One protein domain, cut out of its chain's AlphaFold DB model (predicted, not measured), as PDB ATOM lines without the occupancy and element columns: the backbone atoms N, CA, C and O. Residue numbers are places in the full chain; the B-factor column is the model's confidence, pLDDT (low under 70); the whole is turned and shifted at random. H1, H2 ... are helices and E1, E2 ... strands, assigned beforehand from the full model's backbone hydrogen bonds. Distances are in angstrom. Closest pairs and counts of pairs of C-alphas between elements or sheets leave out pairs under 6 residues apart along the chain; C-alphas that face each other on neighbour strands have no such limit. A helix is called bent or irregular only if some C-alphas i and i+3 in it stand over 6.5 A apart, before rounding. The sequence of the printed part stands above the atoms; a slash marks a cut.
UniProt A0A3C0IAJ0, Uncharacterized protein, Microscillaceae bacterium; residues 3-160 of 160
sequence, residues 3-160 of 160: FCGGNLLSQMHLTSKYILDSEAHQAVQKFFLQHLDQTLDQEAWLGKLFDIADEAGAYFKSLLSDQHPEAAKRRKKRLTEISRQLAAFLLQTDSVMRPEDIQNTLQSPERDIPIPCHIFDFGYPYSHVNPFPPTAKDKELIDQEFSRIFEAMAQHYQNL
ATOM      1  N   PHE A   3     -10.681 -32.982 -44.652       90.31
ATOM      2  CA  PHE A   3     -11.702 -32.030 -45.099       90.31
ATOM      3  C   PHE A   3     -12.041 -32.311 -46.558       90.31
ATOM      4  O   PHE A   3     -11.119 -32.393 -47.368       90.31
ATOM      5  N   CYS A   4     -13.329 -32.511 -46.863       83.19
ATOM      6  CA  CYS A   4     -13.810 -32.900 -48.198       83.19
ATOM      7  C   CYS A   4     -12.975 -34.041 -48.810       83.19
ATOM      8  O   CYS A   4     -12.543 -33.966 -49.956       83.19
ATOM      9  N   GLY A   5     -12.658 -35.057 -48.005       88.50
ATOM     10  CA  GLY A   5     -11.643 -36.059 -48.316       88.50
ATOM     11  C   GLY A   5     -11.929 -37.403 -47.661       88.50
ATOM     12  O   GLY A   5     -12.717 -37.489 -46.723       88.50
ATOM     13  N   GLY A   6     -11.235 -38.445 -48.121       90.06
ATOM     14  CA  GLY A   6     -11.313 -39.788 -47.534       90.06
ATOM     15  C   GLY A   6     -12.094 -40.817 -48.351       90.06
ATOM     16  O   GLY A   6     -12.277 -41.923 -47.857       90.06
ATOM     17  N   ASN A   7     -12.518 -40.485 -49.576       93.88
ATOM     18  CA  ASN A   7     -13.094 -41.443 -50.526       93.88
ATOM     19  C   ASN A   7     -12.063 -42.433 -51.068       93.88
ATOM     20  O   ASN A   7     -10.876 -42.118 -51.180       93.88
ATOM     21  N   LEU A   8     -12.551 -43.585 -51.531       96.31
ATOM     22  CA  LEU A   8     -11.823 -44.392 -52.507       96.31
ATOM     23  C   LEU A   8     -11.772 -43.685 -53.857       96.31
ATOM     24  O   LEU A   8     -12.756 -43.069 -54.273       96.31
ATOM     25  N   LEU A   9     -10.668 -43.837 -54.589       95.56
ATOM     26  CA  LEU A   9     -10.530 -43.258 -55.930       95.56
ATOM     27  C   LEU A   9     -11.675 -43.685 -56.866       95.56
ATOM     28  O   LEU A   9     -12.193 -42.867 -57.627       95.56
ATOM     29  N   SER A  10     -12.112 -44.943 -56.777       95.25
ATOM     30  CA  SER A  10     -13.214 -45.487 -57.578       95.25
ATOM     31  C   SER A  10     -14.577 -44.843 -57.307       95.25
ATOM     32  O   SER A  10     -15.499 -45.039 -58.089       95.25
ATOM     33  N   GLN A  11     -14.724 -44.115 -56.200       94.88
ATOM     34  CA  GLN A  11     -15.963 -43.441 -55.798       94.88
ATOM     35  C   GLN A  11     -15.906 -41.922 -56.023       94.88
ATOM     36  O   GLN A  11     -16.907 -41.235 -55.845       94.88
ATOM     37  N   MET A  12     -14.745 -41.373 -56.395       93.88
ATOM     38  CA  MET A  12     -14.599 -39.940 -56.642       93.88
ATOM     39  C   MET A  12     -15.186 -39.547 -57.998       93.88
ATOM     40  O   MET A  12     -14.855 -40.142 -59.023       93.88
ATOM     41  N   HIS A  13     -15.965 -38.468 -58.018       92.06
ATOM     42  CA  HIS A  13     -16.507 -37.856 -59.235       92.06
ATOM     43  C   HIS A  13     -15.662 -36.633 -59.601       92.06
ATOM     44  O   HIS A  13     -16.057 -35.488 -59.400       92.06
ATOM     45  N   LEU A  14     -14.455 -36.869 -60.120       89.00
ATOM     46  CA  LEU A  14     -13.458 -35.808 -60.356       89.00
ATOM     47  C   LEU A  14     -13.794 -34.884 -61.543       89.00
ATOM     48  O   LEU A  14     -13.039 -33.955 -61.825       89.00
ATOM     49  N   THR A  15     -14.904 -35.126 -62.244       90.00
ATOM     50  CA  THR A  15     -15.310 -34.304 -63.389       90.00
ATOM     51  C   THR A  15     -15.851 -32.959 -62.905       90.00
ATOM     52  O   THR A  15     -16.916 -32.883 -62.297       90.00
ATOM     53  N   SER A  16     -15.126 -31.879 -63.183       86.25
ATOM     54  CA  SER A  16     -15.524 -30.509 -62.850       86.25
ATOM     55  C   SER A  16     -14.712 -29.517 -63.672       86.25
ATOM     56  O   SER A  16     -13.551 -29.770 -63.984       86.25
ATOM     57  N   LYS A  17     -15.276 -28.328 -63.935       79.38
ATOM     58  CA  LYS A  17     -14.574 -27.214 -64.600       79.38
ATOM     59  C   LYS A  17     -13.204 -26.905 -63.973       79.38
ATOM     60  O   LYS A  17     -12.325 -26.402 -64.664       79.38
ATOM     61  N   TYR A  18     -13.047 -27.164 -62.674       88.88
ATOM     62  CA  TYR A  18     -11.861 -26.796 -61.897       88.88
ATOM     63  C   TYR A  18     -11.010 -27.992 -61.438       88.88
ATOM     64  O   TYR A  18     -10.024 -27.768 -60.743       88.88
ATOM     65  N   ILE A  19     -11.385 -29.237 -61.770       90.56
ATOM     66  CA  ILE A  19     -10.676 -30.449 -61.313       90.56
ATOM     67  C   ILE A  19     -10.119 -31.204 -62.519       90.56
ATOM     68  O   ILE A  19      -8.951 -31.030 -62.854       90.56
ATOM     69  N   LEU A  20     -10.947 -32.008 -63.186       93.81
ATOM     70  CA  LEU A  20     -10.614 -32.718 -64.416       93.81
ATOM     71  C   LEU A  20     -11.770 -32.587 -65.409       93.81
ATOM     72  O   LEU A  20     -12.940 -32.563 -65.016       93.81
ATOM     73  N   ASP A  21     -11.448 -32.551 -66.700       95.12
ATOM     74  CA  ASP A  21     -12.440 -32.862 -67.724       95.12
ATOM     75  C   ASP A  21     -12.814 -34.358 -67.682       95.12
ATOM     76  O   ASP A  21     -12.193 -35.166 -66.982       95.12
ATOM     77  N   SER A  22     -13.863 -34.731 -68.415       93.25
ATOM     78  CA  SER A  22     -14.385 -36.098 -68.403       93.25
ATOM     79  C   SER A  22     -13.393 -37.132 -68.944       93.25
ATOM     80  O   SER A  22     -13.350 -38.244 -68.421       93.25
ATOM     81  N   GLU A  23     -12.586 -36.784 -69.950       95.69
ATOM     82  CA  GLU A  23     -11.607 -37.696 -70.552       95.69
ATOM     83  C   GLU A  23     -10.437 -37.931 -69.595       95.69
ATOM     84  O   GLU A  23     -10.030 -39.069 -69.361       95.69
ATOM     85  N   ALA A  24      -9.938 -36.867 -68.964       95.38
ATOM     86  CA  ALA A  24      -8.889 -36.953 -67.957       95.38
ATOM     87  C   ALA A  24      -9.355 -37.735 -66.716       95.38
ATOM     88  O   ALA A  24      -8.619 -38.584 -66.210       95.38
ATOM     89  N   HIS A  25     -10.590 -37.512 -66.254       94.06
ATOM     90  CA  HIS A  25     -11.191 -38.296 -65.175       94.06
ATOM     91  C   HIS A  25     -11.234 -39.796 -65.514       94.06
ATOM     92  O   HIS A  25     -10.785 -40.622 -64.711       94.06
ATOM     93  N   GLN A  26     -11.713 -40.148 -66.711       94.75
ATOM     94  CA  GLN A  26     -11.757 -41.535 -67.175       94.75
ATOM     95  C   GLN A  26     -10.360 -42.142 -67.301       94.75
ATOM     96  O   GLN A  26     -10.153 -43.275 -66.870       94.75
ATOM     97  N   ALA A  27      -9.392 -41.405 -67.847       96.56
ATOM     98  CA  ALA A  27      -8.018 -41.873 -67.994       96.56
ATOM     99  C   ALA A  27      -7.373 -42.186 -66.634       96.56
ATOM    100  O   ALA A  27      -6.771 -43.249 -66.473       96.56
ATOM    101  N   VAL A  28      -7.554 -41.306 -65.641       95.50
ATOM    102  CA  VAL A  28      -7.060 -41.506 -64.270       95.50
ATOM    103  C   VAL A  28      -7.695 -42.744 -63.640       95.50
ATOM    104  O   VAL A  28      -6.973 -43.619 -63.158       95.50
ATOM    105  N   GLN A  29      -9.027 -42.860 -63.670       94.88
ATOM    106  CA  GLN A  29      -9.700 -44.033 -63.107       94.88
ATOM    107  C   GLN A  29      -9.276 -45.319 -63.817       94.88
ATOM    108  O   GLN A  29      -8.932 -46.298 -63.163       94.88
ATOM    109  N   LYS A  30      -9.238 -45.317 -65.150       95.50
ATOM    110  CA  LYS A  30      -8.838 -46.480 -65.942       95.50
ATOM    111  C   LYS A  30      -7.422 -46.929 -65.599       95.50
ATOM    112  O   LYS A  30      -7.201 -48.114 -65.370       95.50
ATOM    113  N   PHE A  31      -6.472 -45.998 -65.520       96.25
ATOM    114  CA  PHE A  31      -5.098 -46.335 -65.173       96.25
ATOM    115  C   PHE A  31      -5.018 -46.994 -63.793       96.25
ATOM    116  O   PHE A  31      -4.577 -48.137 -63.685       96.25
ATOM    117  N   PHE A  32      -5.497 -46.314 -62.751       95.56
ATOM    118  CA  PHE A  32      -5.327 -46.798 -61.382       95.56
ATOM    119  C   PHE A  32      -6.159 -48.041 -61.056       95.56
ATOM    120  O   PHE A  32      -5.719 -48.856 -60.251       95.56
ATOM    121  N   LEU A  33      -7.337 -48.198 -61.664       94.56
ATOM    122  CA  LEU A  33      -8.244 -49.305 -61.357       94.56
ATOM    123  C   LEU A  33      -8.038 -50.533 -62.248       94.56
ATOM    124  O   LEU A  33      -8.429 -51.622 -61.851       94.56
ATOM    125  N   GLN A  34      -7.478 -50.373 -63.452       93.81
ATOM    126  CA  GLN A  34      -7.399 -51.470 -64.431       93.81
ATOM    127  C   GLN A  34      -5.977 -51.770 -64.901       93.81
ATOM    128  O   GLN A  34      -5.683 -52.915 -65.234       93.81
ATOM    129  N   HIS A  35      -5.096 -50.769 -64.960       94.81
ATOM    130  CA  HIS A  35      -3.765 -50.928 -65.554       94.81
ATOM    131  C   HIS A  35      -2.621 -50.860 -64.551       94.81
ATOM    132  O   HIS A  35      -1.504 -51.221 -64.919       94.81
ATOM    133  N   LEU A  36      -2.863 -50.424 -63.311       93.50
ATOM    134  CA  LEU A  36      -1.798 -50.223 -62.333       93.50
ATOM    135  C   LEU A  36      -0.994 -51.503 -62.105       93.50
ATOM    136  O   LEU A  36       0.215 -51.476 -62.286       93.50
ATOM    137  N   ASP A  37      -1.642 -52.617 -61.761       90.69
ATOM    138  CA  ASP A  37      -0.930 -53.866 -61.459       90.69
ATOM    139  C   ASP A  37      -0.124 -54.370 -62.663       90.69
ATOM    140  O   ASP A  37       1.064 -54.642 -62.533       90.69
ATOM    141  N   GLN A  38      -0.719 -54.353 -63.860       93.12
ATOM    142  CA  GLN A  38      -0.003 -54.696 -65.091       93.12
ATOM    143  C   GLN A  38       1.200 -53.770 -65.337       93.12
ATOM    144  O   GLN A  38       2.252 -54.224 -65.777       93.12
ATOM    145  N   THR A  39       1.054 -52.473 -65.059       92.81
ATOM    146  CA  THR A  39       2.141 -51.499 -65.221       92.81
ATOM    147  C   THR A  39       3.265 -51.777 -64.225       92.81
ATOM    148  O   THR A  39       4.428 -51.718 -64.605       92.81
ATOM    149  N   LEU A  40       2.941 -52.119 -62.974       91.44
ATOM    150  CA  LEU A  40       3.932 -52.467 -61.952       91.44
ATOM    151  C   LEU A  40       4.716 -53.739 -62.309       91.44
ATOM    152  O   LEU A  40       5.912 -53.796 -62.035       91.44
ATOM    153  N   ASP A  41       4.070 -54.709 -62.961       91.75
ATOM    154  CA  ASP A  41       4.720 -55.937 -63.436       91.75
ATOM    155  C   ASP A  41       5.640 -55.687 -64.646       91.75
ATOM    156  O   ASP A  41       6.683 -56.326 -64.790       91.75
ATOM    157  N   GLN A  42       5.253 -54.769 -65.537       94.38
ATOM    158  CA  GLN A  42       5.995 -54.463 -66.767       94.38
ATOM    159  C   GLN A  42       7.161 -53.494 -66.532       94.38
ATOM    160  O   GLN A  42       8.228 -53.637 -67.134       94.38
ATOM    161  N   GLU A  43       6.978 -52.515 -65.650       94.19
ATOM    162  CA  GLU A  43       7.941 -51.456 -65.370       94.19
ATOM    163  C   GLU A  43       8.726 -51.778 -64.095       94.19
ATOM    164  O   GLU A  43       8.364 -51.370 -62.991       94.19
ATOM    165  N   ALA A  44       9.853 -52.480 -64.251       89.25
ATOM    166  CA  ALA A  44      10.654 -52.989 -63.132       89.25
ATOM    167  C   ALA A  44      11.043 -51.920 -62.089       89.25
ATOM    168  O   ALA A  44      11.182 -52.224 -60.904       89.25
ATOM    169  N   TRP A  45      11.224 -50.662 -62.503       92.06
ATOM    170  CA  TRP A  45      11.535 -49.565 -61.585       92.06
ATOM    171  C   TRP A  45      10.318 -49.117 -60.760       92.06
ATOM    172  O   TRP A  45      10.484 -48.793 -59.584       92.06
ATOM    173  N   LEU A  46       9.111 -49.129 -61.340       88.38
ATOM    174  CA  LEU A  46       7.862 -48.817 -60.638       88.38
ATOM    175  C   LEU A  46       7.470 -49.948 -59.695       88.38
ATOM    176  O   LEU A  46       7.128 -49.675 -58.547       88.38
ATOM    177  N   GLY A  47       7.573 -51.201 -60.149       88.12
ATOM    178  CA  GLY A  47       7.384 -52.368 -59.288       88.12
ATOM    179  C   GLY A  47       8.307 -52.297 -58.071       88.12
ATOM    180  O   GLY A  47       7.841 -52.277 -56.935       88.12
ATOM    181  N   LYS A  48       9.609 -52.072 -58.303       88.38
ATOM    182  CA  LYS A  48      10.590 -51.903 -57.224       88.38
ATOM    183  C   LYS A  48      10.290 -50.708 -56.314       88.38
ATOM    184  O   LYS A  48      10.555 -50.785 -55.120       88.38
ATOM    185  N   LEU A  49       9.763 -49.601 -56.842       88.25
ATOM    186  CA  LEU A  49       9.347 -48.461 -56.020       88.25
ATOM    187  C   LEU A  49       8.217 -48.856 -55.058       88.25
ATOM    188  O   LEU A  49       8.274 -48.492 -53.885       88.25
ATOM    189  N   PHE A  50       7.225 -49.609 -55.534       87.62
ATOM    190  CA  PHE A  50       6.134 -50.115 -54.698       87.62
ATOM    191  C   PHE A  50       6.613 -51.151 -53.678       87.62
ATOM    192  O   PHE A  50       6.143 -51.121 -52.544       87.62
ATOM    193  N   ASP A  51       7.586 -51.988 -54.040       85.19
ATOM    194  CA  ASP A  51       8.207 -52.942 -53.117       85.19
ATOM    195  C   ASP A  51       9.022 -52.232 -52.027       85.19
ATOM    196  O   ASP A  51       8.924 -52.581 -50.855       85.19
ATOM    197  N   ILE A  52       9.800 -51.199 -52.386       85.44
ATOM    198  CA  ILE A  52      10.551 -50.372 -51.422       85.44
ATOM    199  C   ILE A  52       9.596 -49.610 -50.501       85.44
ATOM    200  O   ILE A  52       9.884 -49.437 -49.318       85.44
ATOM    201  N   ALA A  53       8.476 -49.130 -51.044       83.38
ATOM    202  CA  ALA A  53       7.447 -48.453 -50.268       83.38
ATOM    203  C   ALA A  53       6.692 -49.411 -49.327       83.38
ATOM    204  O   ALA A  53       6.039 -48.924 -48.403       83.38
ATOM    205  N   ASP A  54       6.773 -50.727 -49.561       85.94
ATOM    206  CA  ASP A  54       6.199 -51.818 -48.764       85.94
ATOM    207  C   ASP A  54       4.771 -51.506 -48.278       85.94
ATOM    208  O   ASP A  54       3.812 -51.466 -49.064       85.94
ATOM    209  N   GLU A  55       4.614 -51.196 -46.988       88.06
ATOM    210  CA  GLU A  55       3.326 -50.880 -46.385       88.06
ATOM    211  C   GLU A  55       2.645 -49.670 -47.028       88.06
ATOM    212  O   GLU A  55       1.427 -49.689 -47.220       88.06
ATOM    213  N   ALA A  56       3.399 -48.634 -47.398       89.00
ATOM    214  CA  ALA A  56       2.840 -47.438 -48.017       89.00
ATOM    215  C   ALA A  56       2.256 -47.748 -49.404       89.00
ATOM    216  O   ALA A  56       1.168 -47.267 -49.723       89.00
ATOM    217  N   GLY A  57       2.916 -48.607 -50.191       90.38
ATOM    218  CA  GLY A  57       2.396 -49.080 -51.477       90.38
ATOM    219  C   GLY A  57       1.112 -49.896 -51.304       90.38
ATOM    220  O   GLY A  57       0.123 -49.678 -52.010       90.38
ATOM    221  N   ALA A  58       1.081 -50.784 -50.308       91.12
ATOM    222  CA  ALA A  58      -0.105 -51.574 -49.990       91.12
ATOM    223  C   ALA A  58      -1.280 -50.710 -49.491       91.12
ATOM    224  O   ALA A  58      -2.428 -50.945 -49.879       91.12
ATOM    225  N   TYR A  59      -1.017 -49.699 -48.658       93.25
ATOM    226  CA  TYR A  59      -2.045 -48.757 -48.215       93.25
ATOM    227  C   TYR A  59      -2.537 -47.874 -49.357       93.25
ATOM    228  O   TYR A  59      -3.747 -47.694 -49.481       93.25
ATOM    229  N   PHE A  60      -1.648 -47.405 -50.233       93.19
ATOM    230  CA  PHE A  60      -2.042 -46.683 -51.438       93.19
ATOM    231  C   PHE A  60      -3.019 -47.508 -52.285       93.19
ATOM    232  O   PHE A  60      -4.125 -47.044 -52.555       93.19
ATOM    233  N   LYS A  61      -2.673 -48.764 -52.612       92.69
ATOM    234  CA  LYS A  61      -3.567 -49.665 -53.362       92.69
ATOM    235  C   LYS A  61      -4.910 -49.867 -52.657       92.69
ATOM    236  O   LYS A  61      -5.953 -49.897 -53.303       92.69
ATOM    237  N   SER A  62      -4.903 -49.939 -51.326       95.06
ATOM    238  CA  SER A  62      -6.129 -50.080 -50.533       95.06
ATOM    239  C   SER A  62      -7.081 -48.884 -50.607       95.06
ATOM    240  O   SER A  62      -8.265 -49.045 -50.321       95.06
ATOM    241  N   LEU A  63      -6.597 -47.707 -51.009       95.38
ATOM    242  CA  LEU A  63      -7.399 -46.494 -51.186       95.38
ATOM    243  C   LEU A  63      -7.942 -46.340 -52.619       95.38
ATOM    244  O   LEU A  63      -8.665 -45.385 -52.901       95.38
ATOM    245  N   LEU A  64      -7.621 -47.260 -53.535       96.00
ATOM    246  CA  LEU A  64      -8.054 -47.162 -54.930       96.00
ATOM    247  C   LEU A  64      -9.493 -47.639 -55.122       96.00
ATOM    248  O   LEU A  64     -10.299 -46.921 -55.711       96.00
ATOM    249  N   SER A  65      -9.820 -48.837 -54.636       95.19
ATOM    250  CA  SER A  65     -11.153 -49.424 -54.778       95.19
ATOM    251  C   SER A  65     -11.408 -50.561 -53.790       95.19
ATOM    252  O   SER A  65     -10.500 -51.057 -53.123       95.19
ATOM    253  N   ASP A  66     -12.663 -51.005 -53.749       92.06
ATOM    254  CA  ASP A  66     -13.097 -52.201 -53.017       92.06
ATOM    255  C   ASP A  66     -13.056 -53.488 -53.848       92.06
ATOM    256  O   ASP A  66     -13.507 -54.536 -53.395       92.06
ATOM    257  N   GLN A  67     -12.485 -53.449 -55.056       89.25
ATOM    258  CA  GLN A  67     -12.432 -54.623 -55.937       89.25
ATOM    259  C   GLN A  67     -11.491 -55.721 -55.420       89.25
ATOM    260  O   GLN A  67     -11.624 -56.877 -55.818       89.25
ATOM    261  N   HIS A  68     -10.569 -55.382 -54.513       89.38
ATOM    262  CA  HIS A  68      -9.608 -56.312 -53.924       89.38
ATOM    263  C   HIS A  68      -9.901 -56.524 -52.428       89.38
ATOM    264  O   HIS A  68      -9.537 -55.671 -51.609       89.38
ATOM    265  N   PRO A  69     -10.501 -57.665 -52.028       91.75
ATOM    266  CA  PRO A  69     -10.927 -57.907 -50.647       91.75
ATOM    267  C   PRO A  69      -9.811 -57.778 -49.603       91.75
ATOM    268  O   PRO A  69     -10.026 -57.210 -48.534       91.75
ATOM    269  N   GLU A  70      -8.597 -58.241 -49.915       93.00
ATOM    270  CA  GLU A  70      -7.453 -58.131 -48.998       93.00
ATOM    271  C   GLU A  70      -7.009 -56.678 -48.787       93.00
ATOM    272  O   GLU A  70      -6.638 -56.290 -47.676       93.00
ATOM    273  N   ALA A  71      -7.106 -55.847 -49.827       92.94
ATOM    274  CA  ALA A  71      -6.811 -54.424 -49.729       92.94
ATOM    275  C   ALA A  71      -7.881 -53.714 -48.880       92.94
ATOM    276  O   ALA A  71      -7.536 -52.992 -47.943       92.94
ATOM    277  N   ALA A  72      -9.166 -54.003 -49.112       94.38
ATOM    278  CA  ALA A  72     -10.265 -53.474 -48.303       94.38
ATOM    279  C   ALA A  72     -10.151 -53.887 -46.821       94.38
ATOM    280  O   ALA A  72     -10.285 -53.053 -45.923       94.38
ATOM    281  N   LYS A  73      -9.806 -55.152 -46.546       95.56
ATOM    282  CA  LYS A  73      -9.562 -55.663 -45.186       95.56
ATOM    283  C   LYS A  73      -8.383 -54.962 -44.511       95.56
ATOM    284  O   LYS A  73      -8.486 -54.582 -43.343       95.56
ATOM    285  N   ARG A  74      -7.277 -54.758 -45.238       95.62
ATOM    286  CA  ARG A  74      -6.108 -54.001 -44.758       95.62
ATOM    287  C   ARG A  74      -6.489 -52.562 -44.408       95.62
ATOM    288  O   ARG A  74      -6.128 -52.101 -43.323       95.62
ATOM    289  N   ARG A  75      -7.238 -51.882 -45.282       95.94
ATOM    290  CA  ARG A  75      -7.734 -50.517 -45.049       95.94
ATOM    291  C   ARG A  75      -8.614 -50.456 -43.806       95.94
ATOM    292  O   ARG A  75      -8.325 -49.662 -42.919       95.94
ATOM    293  N   LYS A  76      -9.623 -51.329 -43.705       96.56
ATOM    294  CA  LYS A  76     -10.530 -51.410 -42.547       96.56
ATOM    295  C   LYS A  76      -9.754 -51.588 -41.248       96.56
ATOM    296  O   LYS A  76      -9.894 -50.767 -40.350       96.56
ATOM    297  N   LYS A  77      -8.869 -52.591 -41.181       96.69
ATOM    298  CA  LYS A  77      -8.013 -52.830 -40.009       96.69
ATOM    299  C   LYS A  77      -7.240 -51.569 -39.620       96.69
ATOM    300  O   LYS A  77      -7.273 -51.169 -38.460       96.69
ATOM    301  N   ARG A  78      -6.579 -50.925 -40.587       96.12
ATOM    302  CA  ARG A  78      -5.769 -49.737 -40.313       96.12
ATOM    303  C   ARG A  78      -6.613 -48.565 -39.832       96.12
ATOM    304  O   ARG A  78      -6.261 -47.961 -38.827       96.12
ATOM    305  N   LEU A  79      -7.718 -48.265 -40.510       96.81
ATOM    306  CA  LEU A  79      -8.641 -47.200 -40.117       96.81
ATOM    307  C   LEU A  79      -9.214 -47.432 -38.716       96.81
ATOM    308  O   LEU A  79      -9.338 -46.478 -37.956       96.81
ATOM    309  N   THR A  80      -9.487 -48.681 -38.328       97.44
ATOM    310  CA  THR A  80      -9.871 -49.019 -36.952       97.44
ATOM    311  C   THR A  80      -8.759 -48.693 -35.956       97.44
ATOM    312  O   THR A  80      -9.029 -48.029 -34.954       97.44
ATOM    313  N   GLU A  81      -7.514 -49.097 -36.228       96.69
ATOM    314  CA  GLU A  81      -6.357 -48.833 -35.353       96.69
ATOM    315  C   GLU A  81      -6.116 -47.336 -35.127       96.69
ATOM    316  O   GLU A  81      -5.841 -46.917 -34.004       96.69
ATOM    317  N   ILE A  82      -6.238 -46.528 -36.183       95.31
ATOM    318  CA  ILE A  82      -5.995 -45.080 -36.122       95.31
ATOM    319  C   ILE A  82      -7.276 -44.258 -35.949       95.31
ATOM    320  O   ILE A  82      -7.224 -43.035 -36.038       95.31
ATOM    321  N   SER A  83      -8.418 -44.897 -35.686       95.88
ATOM    322  CA  SER A  83      -9.735 -44.242 -35.684       95.88
ATOM    323  C   SER A  83      -9.813 -43.037 -34.748       95.88
ATOM    324  O   SER A  83     -10.368 -42.008 -35.115       95.88
ATOM    325  N   ARG A  84      -9.176 -43.123 -33.574       94.00
ATOM    326  CA  ARG A  84      -9.106 -42.023 -32.594       94.00
ATOM    327  C   ARG A  84      -8.334 -40.799 -33.091       94.00
ATOM    328  O   ARG A  84      -8.538 -39.719 -32.561       94.00
ATOM    329  N   GLN A  85      -7.461 -40.973 -34.083       93.94
ATOM    330  CA  GLN A  85      -6.622 -39.916 -34.659       93.94
ATOM    331  C   GLN A  85      -7.262 -39.238 -35.878       93.94
ATOM    332  O   GLN A  85      -6.684 -38.327 -36.482       93.94
ATOM    333  N   LEU A  86      -8.432 -39.721 -36.291       95.19
ATOM    334  CA  LEU A  86      -9.103 -39.292 -37.501       95.19
ATOM    335  C   LEU A  86     -10.466 -38.696 -37.172       95.19
ATOM    336  O   LEU A  86     -11.209 -39.206 -36.345       95.19
ATOM    337  N   ALA A  87     -10.803 -37.652 -37.915       96.88
ATOM    338  CA  ALA A  87     -12.151 -37.142 -38.088       96.88
ATOM    339  C   ALA A  87     -12.251 -36.566 -39.498       96.88
ATOM    340  O   ALA A  87     -11.258 -36.039 -40.029       96.88
ATOM    341  N   ALA A  88     -13.437 -36.677 -40.085       97.12
ATOM    342  CA  ALA A  88     -13.755 -36.163 -41.403       97.12
ATOM    343  C   ALA A  88     -14.819 -35.066 -41.312       97.12
ATOM    344  O   ALA A  88     -15.805 -35.197 -40.589       97.12
ATOM    345  N   PHE A  89     -14.607 -33.988 -42.059       97.44
ATOM    346  CA  PHE A  89     -15.483 -32.823 -42.133       97.44
ATOM    347  C   PHE A  89     -15.954 -32.697 -43.581       97.44
ATOM    348  O   PHE A  89     -15.148 -32.487 -44.490       97.44
ATOM    349  N   LEU A  90     -17.240 -32.954 -43.798       97.25
ATOM    350  CA  LEU A  90     -17.838 -33.233 -45.101       97.25
ATOM    351  C   LEU A  90     -18.848 -32.148 -45.452       97.25
ATOM    352  O   LEU A  90     -19.477 -31.587 -44.557       97.25
ATOM    353  N   LEU A  91     -19.059 -31.906 -46.741       97.56
ATOM    354  CA  LEU A  91     -20.094 -30.989 -47.206       97.56
ATOM    355  C   LEU A  91     -21.313 -31.782 -47.681       97.56
ATOM    356  O   LEU A  91     -21.176 -32.698 -48.489       97.56
ATOM    357  N   GLN A  92     -22.504 -31.425 -47.205       97.38
ATOM    358  CA  GLN A  92     -23.751 -32.152 -47.472       97.38
ATOM    359  C   GLN A  92     -24.048 -32.297 -48.970       97.38
ATOM    360  O   GLN A  92     -24.569 -33.325 -49.394       97.38
ATOM    361  N   THR A  93     -23.718 -31.276 -49.765       94.94
ATOM    362  CA  THR A  93     -23.958 -31.249 -51.218       94.94
ATOM    363  C   THR A  93     -22.690 -31.453 -52.055       94.94
ATOM    364  O   THR A  93     -22.665 -31.104 -53.236       94.94
ATOM    365  N   ASP A  94     -21.623 -32.022 -51.476       95.44
ATOM    366  CA  ASP A  94     -20.403 -32.338 -52.229       95.44
ATOM    367  C   ASP A  94     -20.701 -33.326 -53.366       95.44
ATOM    368  O   ASP A  94     -21.101 -34.462 -53.127       95.44
ATOM    369  N   SER A  95     -20.494 -32.900 -54.613       93.50
ATOM    370  CA  SER A  95     -20.687 -33.753 -55.787       93.50
ATOM    371  C   SER A  95     -19.421 -34.489 -56.225       93.50
ATOM    372  O   SER A  95     -19.524 -35.357 -57.082       93.50
ATOM    373  N   VAL A  96     -18.245 -34.142 -55.691       94.88
ATOM    374  CA  VAL A  96     -16.938 -34.724 -56.049       94.88
ATOM    375  C   VAL A  96     -16.579 -35.846 -55.080       94.88
ATOM    376  O   VAL A  96     -16.208 -36.944 -55.504       94.88
ATOM    377  N   MET A  97     -16.715 -35.579 -53.781       94.38
ATOM    378  CA  MET A  97     -16.521 -36.535 -52.696       94.38
ATOM    379  C   MET A  97     -17.773 -36.579 -51.826       94.38
ATOM    380  O   MET A  97     -17.859 -35.929 -50.786       94.38
ATOM    381  N   ARG A  98     -18.768 -37.337 -52.288       95.88
ATOM    382  CA  ARG A  98     -20.085 -37.388 -51.653       95.88
ATOM    383  C   ARG A  98     -19.995 -37.942 -50.223       95.88
ATOM    384  O   ARG A  98     -19.265 -38.918 -50.010       95.88
ATOM    385  N   PRO A  99     -20.732 -37.382 -49.244       96.38
ATOM    386  CA  PRO A  99     -20.642 -37.807 -47.848       96.38
ATOM    387  C   PRO A  99     -20.841 -39.307 -47.625       96.38
ATOM    388  O   PRO A  99     -20.135 -39.905 -46.814       96.38
ATOM    389  N   GLU A 100     -21.762 -39.933 -48.354       95.94
ATOM    390  CA  GLU A 100     -22.052 -41.360 -48.247       95.94
ATOM    391  C   GLU A 100     -20.863 -42.241 -48.653       95.94
ATOM    392  O   GLU A 100     -20.594 -43.244 -47.989       95.94
ATOM    393  N   ASP A 101     -20.117 -41.845 -49.687       96.44
ATOM    394  CA  ASP A 101     -18.929 -42.562 -50.157       96.44
ATOM    395  C   ASP A 101     -17.792 -42.433 -49.131       96.44
ATOM    396  O   ASP A 101     -17.108 -43.416 -48.815       96.44
ATOM    397  N   ILE A 102     -17.653 -41.245 -48.525       96.81
ATOM    398  CA  ILE A 102     -16.622 -40.996 -47.510       96.81
ATOM    399  C   ILE A 102     -16.933 -41.834 -46.277       96.81
ATOM    400  O   ILE A 102     -16.059 -42.514 -45.743       96.81
ATOM    401  N   GLN A 103     -18.190 -41.836 -45.837       96.88
ATOM    402  CA  GLN A 103     -18.617 -42.666 -44.721       96.88
ATOM    403  C   GLN A 103     -18.435 -44.160 -45.025       96.88
ATOM    404  O   GLN A 103     -17.944 -44.888 -44.171       96.88
ATOM    405  N   ASN A 104     -18.754 -44.636 -46.231       95.50
ATOM    406  CA  ASN A 104     -18.519 -46.039 -46.600       95.50
ATOM    407  C   ASN A 104     -17.033 -46.408 -46.549       95.50
ATOM    408  O   ASN A 104     -16.686 -47.514 -46.137       95.50
ATOM    409  N   THR A 105     -16.158 -45.474 -46.913       96.25
ATOM    410  CA  THR A 105     -14.710 -45.684 -46.873       96.25
ATOM    411  C   THR A 105     -14.162 -45.650 -45.447       96.25
ATOM    412  O   THR A 105     -13.415 -46.549 -45.055       96.25
ATOM    413  N   LEU A 106     -14.526 -44.624 -44.671       96.94
ATOM    414  CA  LEU A 106     -13.955 -44.341 -43.351       96.94
ATOM    415  C   LEU A 106     -14.634 -45.102 -42.213       96.94
ATOM    416  O   LEU A 106     -13.974 -45.441 -41.239       96.94
ATOM    417  N   GLN A 107     -15.933 -45.364 -42.324       96.75
ATOM    418  CA  GLN A 107     -16.740 -46.011 -41.286       96.75
ATOM    419  C   GLN A 107     -17.091 -47.466 -41.620       96.75
ATOM    420  O   GLN A 107     -17.655 -48.143 -40.771       96.75
ATOM    421  N   SER A 108     -16.734 -47.945 -42.818       93.00
ATOM    422  CA  SER A 108     -17.301 -49.136 -43.471       93.00
ATOM    423  C   SER A 108     -18.784 -48.970 -43.864       93.00
ATOM    424  O   SER A 108     -19.487 -48.107 -43.319       93.00
ATOM    425  N   PRO A 109     -19.304 -49.803 -44.789       90.56
ATOM    426  CA  PRO A 109     -20.741 -49.871 -45.071       90.56
ATOM    427  C   PRO A 109     -21.587 -50.207 -43.832       90.56
ATOM    428  O   PRO A 109     -22.697 -49.703 -43.691       90.56
ATOM    429  N   GLU A 110     -21.054 -51.016 -42.913       93.19
ATOM    430  CA  GLU A 110     -21.711 -51.411 -41.660       93.19
ATOM    431  C   GLU A 110     -21.611 -50.356 -40.546       93.19
ATOM    432  O   GLU A 110     -22.234 -50.532 -39.499       93.19
ATOM    433  N   ARG A 111     -20.861 -49.263 -40.758       94.06
ATOM    434  CA  ARG A 111     -20.627 -48.194 -39.769       94.06
ATOM    435  C   ARG A 111     -19.951 -48.695 -38.485       94.06
ATOM    436  O   ARG A 111     -20.269 -48.235 -37.390       94.06
ATOM    437  N   ASP A 112     -19.011 -49.631 -38.614       95.62
ATOM    438  CA  ASP A 112     -18.334 -50.270 -37.480       95.62
ATOM    439  C   ASP A 112     -16.944 -49.696 -37.151       95.62
ATOM    440  O   ASP A 112     -16.369 -50.026 -36.110       95.62
ATOM    441  N   ILE A 113     -16.409 -48.794 -37.982       97.38
ATOM    442  CA  ILE A 113     -15.173 -48.062 -37.685       97.38
ATOM    443  C   ILE A 113     -15.540 -46.715 -37.031       97.38
ATOM    444  O   ILE A 113     -16.212 -45.896 -37.664       97.38
ATOM    445  N   PRO A 114     -15.091 -46.429 -35.790       96.31
ATOM    446  CA  PRO A 114     -15.556 -45.278 -35.012       96.31
ATOM    447  C   PRO A 114     -14.827 -43.972 -35.383       96.31
ATOM    448  O   PRO A 114     -14.368 -43.241 -34.508       96.31
ATOM    449  N   ILE A 115     -14.695 -43.679 -36.679       97.19
ATOM    450  CA  ILE A 115     -14.184 -42.392 -37.170       97.19
ATOM    451  C   ILE A 115     -15.352 -41.397 -37.215       97.19
ATOM    452  O   ILE A 115     -16.339 -41.662 -37.907       97.19
ATOM    453  N   PRO A 116     -15.286 -40.251 -36.514       96.12
ATOM    454  CA  PRO A 116     -16.298 -39.208 -36.615       96.12
ATOM    455  C   PRO A 116     -16.355 -38.616 -38.027       96.12
ATOM    456  O   PRO A 116     -15.339 -38.176 -38.567       96.12
ATOM    457  N   CYS A 117     -17.556 -38.560 -38.600       96.56
ATOM    458  CA  CYS A 117     -17.842 -37.865 -39.854       96.56
ATOM    459  C   CYS A 117     -18.863 -36.760 -39.574       96.56
ATOM    460  O   CYS A 117     -20.036 -37.038 -39.328       96.56
ATOM    461  N   HIS A 118     -18.412 -35.511 -39.595       96.56
ATOM    462  CA  HIS A 118     -19.233 -34.328 -39.375       96.56
ATOM    463  C   HIS A 118     -19.685 -33.776 -40.726       96.56
ATOM    464  O   HIS A 118     -18.844 -33.411 -41.545       96.56
ATOM    465  N   ILE A 119     -20.993 -33.714 -40.962       96.94
ATOM    466  CA  ILE A 119     -21.552 -33.199 -42.216       96.94
ATOM    467  C   ILE A 119     -22.031 -31.763 -42.000       96.94
ATOM    468  O   ILE A 119     -22.754 -31.472 -41.047       96.94
ATOM    469  N   PHE A 120     -21.600 -30.871 -42.884       97.44
ATOM    470  CA  PHE A 120     -21.896 -29.448 -42.866       97.44
ATOM    471  C   PHE A 120     -22.757 -29.113 -44.077       97.44
ATOM    472  O   PHE A 120     -22.387 -29.413 -45.211       97.44
ATOM    473  N   ASP A 121     -23.896 -28.479 -43.829       96.69
ATOM    474  CA  ASP A 121     -24.712 -27.863 -44.865       96.69
ATOM    475  C   ASP A 121     -24.746 -26.358 -44.616       96.69
ATOM    476  O   ASP A 121     -25.075 -25.922 -43.510       96.69
ATOM    477  N   PHE A 122     -24.338 -25.574 -45.609       95.75
ATOM    478  CA  PHE A 122     -24.259 -24.125 -45.484       95.75
ATOM    479  C   PHE A 122     -25.482 -23.453 -46.107       95.75
ATOM    480  O   PHE A 122     -25.988 -23.876 -47.143       95.75
ATOM    481  N   GLY A 123     -25.921 -22.340 -45.517       94.19
ATOM    482  CA  GLY A 123     -27.059 -21.551 -46.009       94.19
ATOM    483  C   GLY A 123     -26.774 -20.688 -47.246       94.19
ATOM    484  O   GLY A 123     -27.539 -19.772 -47.532       94.19
ATOM    485  N   TYR A 124     -25.678 -20.939 -47.964       94.94
ATOM    486  CA  TYR A 124     -25.267 -20.221 -49.174       94.94
ATOM    487  C   TYR A 124     -24.821 -21.215 -50.255       94.94
ATOM    488  O   TYR A 124     -24.539 -22.364 -49.940       94.94
ATOM    489  N   PRO A 125     -24.727 -20.826 -51.538       94.75
ATOM    490  CA  PRO A 125     -24.200 -21.718 -52.568       94.75
ATOM    491  C   PRO A 125     -22.717 -22.040 -52.333       94.75
ATOM    492  O   PRO A 125     -21.873 -21.145 -52.364       94.75
ATOM    493  N   TYR A 126     -22.397 -23.319 -52.152       95.25
ATOM    494  CA  TYR A 126     -21.030 -23.822 -52.006       95.25
ATOM    495  C   TYR A 126     -20.768 -24.996 -52.953       95.25
ATOM    496  O   TYR A 126     -21.676 -25.554 -53.563       95.25
ATOM    497  N   SER A 127     -19.495 -25.354 -53.108       94.12
ATOM    498  CA  SER A 127     -19.077 -26.540 -53.859       94.12
ATOM    499  C   SER A 127     -17.800 -27.121 -53.263       94.12
ATOM    500  O   SER A 127     -17.121 -26.440 -52.497       94.12
ATOM    501  N   HIS A 128     -17.426 -28.330 -53.681       94.44
ATOM    502  CA  HIS A 128     -16.179 -28.983 -53.271       94.44
ATOM    503  C   HIS A 128     -14.941 -28.079 -53.399       94.44
ATOM    504  O   HIS A 128     -14.138 -27.964 -52.480       94.44
ATOM    505  N   VAL A 129     -14.801 -27.402 -54.543       92.81
ATOM    506  CA  VAL A 129     -13.632 -26.560 -54.853       92.81
ATOM    507  C   VAL A 129     -13.714 -25.163 -54.245       92.81
ATOM    508  O   VAL A 129     -12.728 -24.434 -54.239       92.81
ATOM    509  N   ASN A 130     -14.898 -24.765 -53.784       94.12
ATOM    510  CA  ASN A 130     -15.132 -23.445 -53.221       94.12
ATOM    511  C   ASN A 130     -16.160 -23.524 -52.079       94.12
ATOM    512  O   ASN A 130     -17.308 -23.105 -52.257       94.12
ATOM    513  N   PRO A 131     -15.778 -24.113 -50.929       94.44
ATOM    514  CA  PRO A 131     -16.661 -24.244 -49.770       94.44
ATOM    515  C   PRO A 131     -16.942 -22.905 -49.077       94.44
ATOM    516  O   PRO A 131     -17.980 -22.750 -48.440       94.44
ATOM    517  N   PHE A 132     -16.032 -21.936 -49.229       96.00
ATOM    518  CA  PHE A 132     -16.101 -20.594 -48.643       96.00
ATOM    519  C   PHE A 132     -15.864 -19.546 -49.742       96.00
ATOM    520  O   PHE A 132     -14.749 -19.039 -49.887       96.00
ATOM    521  N   PRO A 133     -16.870 -19.263 -50.589       93.88
ATOM    522  CA  PRO A 133     -16.696 -18.386 -51.739       93.88
ATOM    523  C   PRO A 133     -16.355 -16.946 -51.316       93.88
ATOM    524  O   PRO A 133     -17.036 -16.387 -50.462       93.88
ATOM    525  N   PRO A 134     -15.356 -16.282 -51.928       89.50
ATOM    526  CA  PRO A 134     -14.988 -14.911 -51.574       89.50
ATOM    527  C   PRO A 134     -15.952 -13.908 -52.227       89.50
ATOM    528  O   PRO A 134     -15.629 -13.242 -53.209       89.50
ATOM    529  N   THR A 135     -17.174 -13.830 -51.705       91.06
ATOM    530  CA  THR A 135     -18.245 -12.949 -52.187       91.06
ATOM    531  C   THR A 135     -18.669 -11.968 -51.096       91.06
ATOM    532  O   THR A 135     -18.689 -12.296 -49.915       91.06
ATOM    533  N   ALA A 136     -19.029 -10.742 -51.493       84.00
ATOM    534  CA  ALA A 136     -19.635  -9.772 -50.578       84.00
ATOM    535  C   ALA A 136     -21.071 -10.168 -50.194       84.00
ATOM    536  O   ALA A 136     -21.530  -9.867 -49.095       84.00
ATOM    537  N   LYS A 137     -21.774 -10.857 -51.101       86.00
ATOM    538  CA  LYS A 137     -23.070 -11.476 -50.824       86.00
ATOM    539  C   LYS A 137     -22.835 -12.669 -49.896       86.00
ATOM    540  O   LYS A 137     -22.039 -13.527 -50.253       86.00
ATOM    541  N   ASP A 138     -23.503 -12.685 -48.745       92.75
ATOM    542  CA  ASP A 138     -23.425 -13.724 -47.704       92.75
ATOM    543  C   ASP A 138     -22.111 -13.767 -46.896       92.75
ATOM    544  O   ASP A 138     -21.870 -14.732 -46.175       92.75
ATOM    545  N   LYS A 139     -21.278 -12.712 -46.951       94.69
ATOM    546  CA  LYS A 139     -19.963 -12.663 -46.276       94.69
ATOM    547  C   LYS A 139     -20.012 -13.080 -44.801       94.69
ATOM    548  O   LYS A 139     -19.218 -13.906 -44.375       94.69
ATOM    549  N   GLU A 140     -20.938 -12.515 -44.032       95.50
ATOM    550  CA  GLU A 140     -21.063 -12.788 -42.594       95.50
ATOM    551  C   GLU A 140     -21.389 -14.261 -42.321       95.50
ATOM    552  O   GLU A 140     -20.808 -14.868 -41.425       95.50
ATOM    553  N   LEU A 141     -22.270 -14.852 -43.134       96.12
ATOM    554  CA  LEU A 141     -22.625 -16.265 -43.036       96.12
ATOM    555  C   LEU A 141     -21.452 -17.166 -43.443       96.12
ATOM    556  O   LEU A 141     -21.211 -18.184 -42.807       96.12
ATOM    557  N   ILE A 142     -20.696 -16.783 -44.472       97.00
ATOM    558  CA  ILE A 142     -19.500 -17.512 -44.918       97.00
ATOM    559  C   ILE A 142     -18.420 -17.492 -43.833       97.00
ATOM    560  O   ILE A 142     -17.882 -18.546 -43.500       97.00
ATOM    561  N   ASP A 143     -18.140 -16.329 -43.241       96.38
ATOM    562  CA  ASP A 143     -17.171 -16.184 -42.146       96.38
ATOM    563  C   ASP A 143     -17.611 -16.987 -40.905       96.38
ATOM    564  O   ASP A 143     -16.786 -17.615 -40.230       96.38
ATOM    565  N   GLN A 144     -18.919 -17.025 -40.623       96.69
ATOM    566  CA  GLN A 144     -19.495 -17.836 -39.550       96.69
ATOM    567  C   GLN A 144     -19.311 -19.340 -39.802       96.69
ATOM    568  O   GLN A 144     -18.833 -20.051 -38.918       96.69
ATOM    569  N   GLU A 145     -19.671 -19.841 -40.985       96.75
ATOM    570  CA  GLU A 145     -19.548 -21.266 -41.325       96.75
ATOM    571  C   GLU A 145     -18.084 -21.714 -41.432       96.75
ATOM    572  O   GLU A 145     -17.736 -22.816 -40.996       96.75
ATOM    573  N   PHE A 146     -17.205 -20.835 -41.926       96.62
ATOM    574  CA  PHE A 146     -15.757 -21.018 -41.873       96.62
ATOM    575  C   PHE A 146     -15.292 -21.195 -40.425       96.62
ATOM    576  O   PHE A 146     -14.661 -22.194 -40.083       96.62
ATOM    577  N   SER A 147     -15.650 -20.264 -39.540       97.12
ATOM    578  CA  SER A 147     -15.249 -20.344 -38.131       97.12
ATOM    579  C   SER A 147     -15.776 -21.628 -37.486       97.12
ATOM    580  O   SER A 147     -15.008 -22.367 -36.875       97.12
ATOM    581  N   ARG A 148     -17.045 -21.976 -37.732       96.56
ATOM    582  CA  ARG A 148     -17.687 -23.185 -37.198       96.56
ATOM    583  C   ARG A 148     -16.950 -24.467 -37.580       96.56
ATOM    584  O   ARG A 148     -16.770 -25.341 -36.731       96.56
ATOM    585  N   ILE A 149     -16.541 -24.616 -38.843       95.94
ATOM    586  CA  ILE A 149     -15.855 -25.838 -39.279       95.94
ATOM    587  C   ILE A 149     -14.441 -25.928 -38.701       95.94
ATOM    588  O   ILE A 149     -14.041 -26.990 -38.221       95.94
ATOM    589  N   PHE A 150     -13.699 -24.817 -38.702       96.00
ATOM    590  CA  PHE A 150     -12.308 -24.800 -38.257       96.00
ATOM    591  C   PHE A 150     -12.200 -24.885 -36.733       96.00
ATOM    592  O   PHE A 150     -11.269 -25.511 -36.229       96.00
ATOM    593  N   GLU A 151     -13.176 -24.360 -35.991       96.50
ATOM    594  CA  GLU A 151     -13.303 -24.593 -34.551       96.50
ATOM    595  C   GLU A 151     -13.559 -26.070 -34.243       96.50
ATOM    596  O   GLU A 151     -12.886 -26.637 -33.384       96.50
ATOM    597  N   ALA A 152     -14.465 -26.730 -34.972       94.69
ATOM    598  CA  ALA A 152     -14.721 -28.159 -34.789       94.69
ATOM    599  C   ALA A 152     -13.478 -29.013 -35.117       94.69
ATOM    600  O   ALA A 152     -13.165 -29.971 -34.404       94.69
ATOM    601  N   MET A 153     -12.723 -28.640 -36.156       95.19
ATOM    602  CA  MET A 153     -11.426 -29.251 -36.475       95.19
ATOM    603  C   MET A 153     -10.405 -29.043 -35.351       95.19
ATOM    604  O   MET A 153      -9.775 -30.002 -34.904       95.19
ATOM    605  N   ALA A 154     -10.265 -27.811 -34.859       95.25
ATOM    606  CA  ALA A 154      -9.344 -27.481 -33.777       95.25
ATOM    607  C   ALA A 154      -9.682 -28.241 -32.486       95.25
ATOM    608  O   ALA A 154      -8.784 -28.788 -31.850       95.25
ATOM    609  N   GLN A 155     -10.966 -28.344 -32.137       94.19
ATOM    610  CA  GLN A 155     -11.431 -29.127 -30.991       94.19
ATOM    611  C   GLN A 155     -11.069 -30.605 -31.130       94.19
ATOM    612  O   GLN A 155     -10.582 -31.205 -30.176       94.19
ATOM    613  N   HIS A 156     -11.265 -31.208 -32.308       91.69
ATOM    614  CA  HIS A 156     -10.841 -32.590 -32.525       91.69
ATOM    615  C   HIS A 156      -9.325 -32.742 -32.353       91.69
ATOM    616  O   HIS A 156      -8.890 -33.647 -31.651       91.69
ATOM    617  N   TYR A 157      -8.532 -31.835 -32.932       90.88
ATOM    618  CA  TYR A 157      -7.072 -31.861 -32.814       90.88
ATOM    619  C   TYR A 157      -6.580 -31.735 -31.364       90.88
ATOM    620  O   TYR A 157      -5.623 -32.401 -30.987       90.88
ATOM    621  N   GLN A 158      -7.237 -30.915 -30.541       91.31
ATOM    622  CA  GLN A 158      -6.909 -30.755 -29.118       91.31
ATOM    623  C   GLN A 158      -7.218 -31.998 -28.270       91.31
ATOM    624  O   GLN A 158      -6.677 -32.129 -27.175       91.31
ATOM    625  N   ASN A 159      -8.085 -32.887 -28.759       86.19
ATOM    626  CA  ASN A 159      -8.490 -34.115 -28.074       86.19
ATOM    627  C   ASN A 159      -7.687 -35.357 -28.520       86.19
ATOM    628  O   ASN A 159      -8.030 -36.467 -28.105       86.19
ATOM    629  N   LEU A 160      -6.672 -35.180 -29.378       83.12
ATOM    630  CA  LEU A 160      -5.731 -36.224 -29.807       83.12
ATOM    631  C   LEU A 160      -4.672 -36.513 -28.740       83.12
ATOM    632  O   LEU A 160      -4.373 -37.714 -28.549       83.12
TER     633      LEU A 160
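Overview. This is residues 3 to 160 of the 160 residues of an uncharacterized protein of Microscillaceae bacterium (UniProt A0A3C0IAJ0). A small sheet of two parallel strands, E1 and E2, sits between helices H5 and H6, while H1, H2, H3 and H4 form a loose arc of helices reaching away from it and turning back, with H4 ending near H5. The unnamed first residues, 3 to 21, run between these parts. The printed part has 158 residues, with six named helices and two named strands in the order H1 H2 H3 H4 E1 H5 E2 H6, mostly helix. It is only just compact, close to loose, with a radius of gyration of the C-alphas of 17.9 A and spans of 55 by 38 by 27 A.

Along the chain. E1 is residues 88 to 91, 10.0 A, and E2 residues 117 to 120, 9.8 A. H5 is residues 99 to 107, 11.2 A, and H6 residues 139 to 158, 28.1 A, ending at C-alpha 158 (-6.909, -30.755, -29.118). H4 is residues 69 to 81, 18.4 A; H3, 55 to 62, 10.4 A; H2, 44 to 53, 14.0 A. H1, residues 22 to 42, 27.5 A, begins at C-alpha 22 (-14.385, -36.098, -68.403); it is irregular, with C-alphas 34 and 37 7.5 A apart and a kink of 62 degrees near residue 36.

Arrangement. E1 and E2 are parallel at 28 degrees, with N 90 and O 118 within hydrogen-bond range at 2.8 A. E1, H5 and E2 form a strand-helix-strand unit, two parallel neighbour strands with a helix between along the chain, its crossover right-handed. The closest C-alphas of E1 and H5 are Leu 90 and Pro 99, 6.0 A; of E1 and H6, Phe 89 and Ile 149, 7.6 A. H5 and H6 are apart. H4 and H5 are close but not clearly touching, at Leu 79 and Leu 106, 6.8 A between C-alphas. H3 and H4 touch, H4 with residues 71 to 75 alone, closest at C-alphas 62 and 71, 4.5 A, a steep tilt of 64 degrees, opposite ways. H2 touches H3 only at the corner, C-alphas 50 and 57 being closest at 5.0 A. H1, with residues 39 to 41 alone, touches H2 only at the corner, C-alphas 40 and 47 being closest at 4.4 A. In H2, H3, H4, H5 and H6 every O i to N i+4 pair is within hydrogen-bond range; in H1, 14 of 17.

Size, cuts and confidence. The two farthest C-alphas, Gln 42 and Glu 140, are 55.3 A apart. The printed part has no cut, and the link E2 to H6, 18 residues, is long. Mean pLDDT of the printed part is 93.5; no printed residue is under 70.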